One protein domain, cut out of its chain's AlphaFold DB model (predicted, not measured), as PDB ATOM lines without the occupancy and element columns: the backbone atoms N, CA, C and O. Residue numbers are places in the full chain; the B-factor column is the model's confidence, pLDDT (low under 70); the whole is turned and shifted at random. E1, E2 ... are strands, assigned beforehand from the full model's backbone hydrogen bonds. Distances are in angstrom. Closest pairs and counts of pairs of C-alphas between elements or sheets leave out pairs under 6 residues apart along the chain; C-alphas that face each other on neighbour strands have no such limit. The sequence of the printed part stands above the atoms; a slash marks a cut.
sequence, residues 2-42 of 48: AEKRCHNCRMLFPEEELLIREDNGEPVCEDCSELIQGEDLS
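What this domain is: This is residues 2 to 42 of the 48 residues of an uncharacterized protein of Geothermobacter ehrlichii (UniProt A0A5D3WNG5). What does this domain look like? It has little regular structure: a small hairpin, E1 then E2, sits beside a long looping stretch, residues 15 to 42, which goes out into a second loop, where residues 19 to 20 pair antiparallel with 27 to 28, and folds back. What is printed? The printed part has 41 residues, no named helix and two named strands, antiparallel; the class is all strand, with 6 residues in named elements. How large is it? It is compact, with a radius of gyration of the C-alphas of 9.2 A and spans of 27 by 18 by 15 A.

How they stand to each other: How do the strands run? E1, residues 3 to 5, and E2, residues 12 to 14, form a hairpin, antiparallel at 145 degrees. Which backbone atoms meet? N 4 and O 13 are within hydrogen-bond range, 2.9 A.

Where its parts are: Where does E1 begin? C-alpha 3 is at (228.529, 158.269, 217.469). Where does E2 end? C-alpha 14 is at (225.826, 159.546, 214.122).

The domain as a whole: Is it cut? The printed part has no cut. Where is confidence low? Residues 2 and 37 to 42 have pLDDT under 70.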
ATOM      1  N   ALA A   2     225.706 159.798 220.782       65.94
ATOM      2  CA  ALA A   2     226.358 158.498 220.618       65.94
ATOM      3  C   ALA A   2     226.715 158.339 219.135       65.94
ATOM      4  O   ALA A   2     225.838 158.216 218.285       65.94
ATOM      5  N   GLU A   3     228.000 158.444 218.821       75.88
ATOM      6  CA  GLU A   3     228.529 158.269 217.469       75.88
ATOM      7  C   GLU A   3     229.085 156.853 217.370       75.88
ATOM      8  O   GLU A   3     229.772 156.396 218.290       75.88
ATOM      9  N   LYS A   4     228.811 156.150 216.269       77.31
ATOM     10  CA  LYS A   4     229.380 154.821 216.048       77.31
ATOM     11  C   LYS A   4     230.383 154.847 214.910       77.31
ATOM     12  O   LYS A   4     230.195 155.511 213.891       77.31
ATOM     13  N   ARG A   5     231.471 154.102 215.081       79.25
ATOM     14  CA  ARG A   5     232.527 154.011 214.077       79.25
ATOM     15  C   ARG A   5     232.361 152.743 213.264       79.25
ATOM     16  O   ARG A   5     232.458 151.645 213.802       79.25
ATOM     17  N   CYS A   6     232.204 152.882 211.954       81.88
ATOM     18  CA  CYS A   6     232.317 151.727 211.077       81.88
ATOM     19  C   CYS A   6     233.777 151.244 211.074       81.88
ATOM     20  O   CYS A   6     234.679 152.019 210.753       81.88
ATOM     21  N   HIS A   7     234.033 149.978 211.408       76.81
ATOM     22  CA  HIS A   7     235.393 149.426 211.415       76.81
ATOM     23  C   HIS A   7     236.033 149.426 210.016       76.81
ATOM     24  O   HIS A   7     237.221 149.715 209.874       76.81
ATOM     25  N   ASN A   8     235.234 149.158 208.982       82.69
ATOM     26  CA  ASN A   8     235.706 149.033 207.608       82.69
ATOM     27  C   ASN A   8     235.978 150.407 206.971       82.69
ATOM     28  O   ASN A   8     237.107 150.709 206.584       82.69
ATOM     29  N   CYS A   9     234.984 151.302 206.988       82.75
ATOM     30  CA  CYS A   9     235.138 152.667 206.473       82.75
ATOM     31  C   CYS A   9     236.021 153.547 207.374       82.75
ATOM     32  O   CYS A   9     236.529 154.576 206.935       82.75
ATOM     33  N   ARG A  10     236.183 153.177 208.654       79.31
ATOM     34  CA  ARG A  10     236.826 153.966 209.727       79.31
ATOM     35  C   ARG A  10     236.220 155.349 209.965       79.31
ATOM     36  O   ARG A  10     236.812 156.123 210.723       79.31
ATOM     37  N   MET A  11     235.067 155.624 209.365       80.06
ATOM     38  CA  MET A  11     234.298 156.853 209.510       80.06
ATOM     39  C   MET A  11     233.375 156.770 210.727       80.06
ATOM     40  O   MET A  11     232.930 155.684 211.113       80.06
ATOM     41  N   LEU A  12     233.147 157.927 211.346       81.19
ATOM     42  CA  LEU A  12     232.181 158.106 212.422       81.19
ATOM     43  C   LEU A  12     230.853 158.508 211.796       81.19
ATOM     44  O   LEU A  12     230.813 159.442 211.000       81.19
ATOM     45  N   PHE A  13     229.803 157.795 212.168       82.06
ATOM     46  CA  PHE A  13     228.442 158.080 211.751       82.06
ATOM     47  C   PHE A  13     227.600 158.317 213.006       82.06
ATOM     48  O   PHE A  13     227.727 157.562 213.984       82.06
ATOM     49  N   PRO A  14     226.756 159.357 213.025       82.19
ATOM     50  CA  PRO A  14     225.826 159.546 214.122       82.19
ATOM     51  C   PRO A  14     224.758 158.451 214.075       82.19
ATOM     52  O   PRO A  14     224.346 158.019 213.002       82.19
ATOM     53  N   GLU A  15     224.310 157.989 215.244       79.81
ATOM     54  CA  GLU A  15     223.352 156.877 215.346       79.81
ATOM     55  C   GLU A  15     222.050 157.116 214.557       79.81
ATOM     56  O   GLU A  15     221.460 156.167 214.055       79.81
ATOM     57  N   GLU A  16     221.642 158.377 214.395       83.69
ATOM     58  CA  GLU A  16     220.461 158.773 213.618       83.69
ATOM     59  C   GLU A  16     220.612 158.609 212.096       83.69
ATOM     60  O   GLU A  16     219.604 158.446 211.411       83.69
ATOM     61  N   GLU A  17     221.840 158.624 211.568       83.88
ATOM     62  CA  GLU A  17     222.121 158.422 210.136       83.88
ATOM     63  C   GLU A  17     222.407 156.948 209.803       83.88
ATOM     64  O   GLU A  17     222.516 156.575 208.637       83.88
ATOM     65  N   LEU A  18     222.501 156.076 210.814       83.06
ATOM     66  CA  LEU A  18     222.733 154.652 210.591       83.06
ATOM     67  C   LEU A  18     221.506 153.977 209.988       83.06
ATOM     68  O   LEU A  18     220.389 154.082 210.494       83.06
ATOM     69  N   LEU A  19     221.735 153.194 208.936       87.44
ATOM     70  CA  LEU A  19     220.696 152.354 208.358       87.44
ATOM     71  C   LEU A  19     220.436 151.170 209.288       87.44
ATOM     72  O   LEU A  19     221.367 150.511 209.743       87.44
ATOM     73  N   ILE A  20     219.170 150.867 209.558       86.75
ATOM     74  CA  ILE A  20     218.785 149.726 210.391       86.75
ATOM     75  C   ILE A  20     218.421 148.551 209.488       86.75
ATOM     76  O   ILE A  20     217.568 148.679 208.608       86.75
ATOM     77  N   ARG A  21     219.046 147.390 209.702       86.94
ATOM     78  CA  ARG A  21     218.685 146.168 208.971       86.94
ATOM     79  C   ARG A  21     217.311 145.673 209.400       86.94
ATOM     80  O   ARG A  21     217.063 145.476 210.585       86.94
ATOM     81  N   GLU A  22     216.461 145.353 208.432       86.75
ATOM     82  CA  GLU A  22     215.135 144.773 208.699       86.75
ATOM     83  C   GLU A  22     215.205 143.350 209.282       86.75
ATOM     84  O   GLU A  22     214.285 142.913 209.963       86.75
ATOM     85  N   ASP A  23     216.307 142.636 209.036       87.00
ATOM     86  CA  ASP A  23     216.489 141.231 209.428       87.00
ATOM     87  C   ASP A  23     216.629 141.041 210.948       87.00
ATOM     88  O   ASP A  23     216.043 140.132 211.532       87.00
ATOM     89  N   ASN A  24     217.400 141.915 211.598       85.50
ATOM     90  CA  ASN A  24     217.765 141.793 213.010       85.50
ATOM     91  C   ASN A  24     217.660 143.110 213.799       85.50
ATOM     92  O   ASN A  24     217.863 143.105 215.012       85.50
ATOM     93  N   GLY A  25     217.329 144.227 213.144       85.25
ATOM     94  CA  GLY A  25     217.235 145.542 213.778       85.25
ATOM     95  C   GLY A  25     218.586 146.163 214.134       85.25
ATOM     96  O   GLY A  25     218.623 147.120 214.906       85.25
ATOM     97  N   GLU A  26     219.697 145.635 213.615       85.06
ATOM     98  CA  GLU A  26     221.024 146.167 213.925       85.06
ATOM     99  C   GLU A  26     221.423 147.318 212.990       85.06
ATOM    100  O   GLU A  26     221.121 147.274 211.790       85.06
ATOM    101  N   PRO A  27     222.130 148.337 213.515       84.88
ATOM    102  CA  PRO A  27     222.630 149.434 212.705       84.88
ATOM    103  C   PRO A  27     223.811 148.993 211.834       84.88
ATOM    104  O   PRO A  27     224.776 148.374 212.296       84.88
ATOM    105  N   VAL A  28     223.751 149.374 210.565       86.81
ATOM    106  CA  VAL A  28     224.791 149.165 209.563       86.81
ATOM    107  C   VAL A  28     225.250 150.483 208.961       86.81
ATOM    108  O   VAL A  28     224.546 151.493 208.976       86.81
ATOM    109  N   CYS A  29     226.467 150.464 208.431       85.50
ATOM    110  CA  CYS A  29     227.033 151.593 207.712       85.50
ATOM    111  C   CYS A  29     226.308 151.795 206.376       85.50
ATOM    112  O   CYS A  29     226.105 150.829 205.645       85.50
ATOM    113  N   GLU A  30     225.969 153.036 206.026       84.56
ATOM    114  CA  GLU A  30     225.320 153.339 204.741       84.56
ATOM    115  C   GLU A  30     226.206 153.033 203.523       84.56
ATOM    116  O   GLU A  30     225.702 152.641 202.476       84.56
ATOM    117  N   ASP A  31     227.525 153.165 203.676       84.25
ATOM    118  CA  ASP A  31     228.477 153.094 202.565       84.25
ATOM    119  C   ASP A  31     228.907 151.649 202.273       84.25
ATOM    120  O   ASP A  31     228.835 151.177 201.140       84.25
ATOM    121  N   CYS A  32     229.296 150.902 203.311       85.38
ATOM    122  CA  CYS A  32     229.760 149.520 203.158       85.38
ATOM    123  C   CYS A  32     228.729 148.458 203.561       85.38
ATOM    124  O   CYS A  32     228.998 147.272 203.380       85.38
ATOM    125  N   SER A  33     227.570 148.847 204.115       82.12
ATOM    126  CA  SER A  33     226.534 147.928 204.628       82.12
ATOM    127  C   SER A  33     227.018 146.927 205.688       82.12
ATOM    128  O   SER A  33     226.296 145.992 206.038       82.12
ATOM    129  N   GLU A  34     228.226 147.107 206.229       82.94
ATOM    130  CA  GLU A  34     228.724 146.280 207.324       82.94
ATOM    131  C   GLU A  34     228.110 146.688 208.660       82.94
ATOM    132  O   GLU A  34     227.768 147.853 208.893       82.94
ATOM    133  N   LEU A  35     228.011 145.699 209.552       78.06
ATOM    134  CA  LEU A  35     227.566 145.885 210.927       78.06
ATOM    135  C   LEU A  35     228.469 146.891 211.621       78.06
ATOM    136  O   LEU A  35     229.688 146.709 211.709       78.06
ATOM    137  N   ILE A  36     227.855 147.941 212.156       79.00
ATOM    138  CA  ILE A  36     228.582 148.829 213.039       79.00
ATOM    139  C   ILE A  36     228.562 148.191 214.413       79.00
ATOM    140  O   ILE A  36     227.585 148.294 215.155       79.00
ATOM    141  N   GLN A  37     229.663 147.512 214.743       69.31
ATOM    142  CA  GLN A  37     229.916 147.114 216.116       69.31
ATOM    143  C   GLN A  37     229.832 148.381 216.961       69.31
ATOM    144  O   GLN A  37     230.559 149.349 216.729       69.31
ATOM    145  N   GLY A  38     228.873 148.395 217.886       60.81
ATOM    146  CA  GLY A  38     228.818 149.393 218.936       60.81
ATOM    147  C   GLY A  38     230.031 149.183 219.822       60.81
ATOM    148  O   GLY A  38     229.919 148.577 220.878       60.81
ATOM    149  N   GLU A  39     231.193 149.638 219.362       52.84
ATOM    150  CA  GLU A  39     232.266 150.003 220.261       52.84
ATOM    151  C   GLU A  39     231.622 151.043 221.168       52.84
ATOM    152  O   GLU A  39     231.291 152.150 220.734       52.84
ATOM    153  N   ASP A  40     231.333 150.641 222.403       50.34
ATOM    154  CA  ASP A  40     231.070 151.573 223.477       50.34
ATOM    155  C   ASP A  40     232.351 152.408 223.567       50.34
ATOM    156  O   ASP A  40     233.300 152.055 224.256       50.34
ATOM    157  N   LEU A  41     232.411 153.510 222.806       51.69
ATOM    158  CA  LEU A  41     233.495 154.495 222.851       51.69
ATOM    159  C   LEU A  41     233.519 155.218 224.210       51.69
ATOM    160  O   LEU A  41     234.189 156.238 224.367       51.69
ATOM    161  N   SER A  42     232.849 154.668 225.227       51.50
ATOM    162  CA  SER A  42     233.360 154.653 226.586       51.50
ATOM    163  C   SER A  42     234.718 153.943 226.567       51.50
ATOM    164  O   SER A  42     234.881 152.803 227.000       51.50
TER     165      SER A  42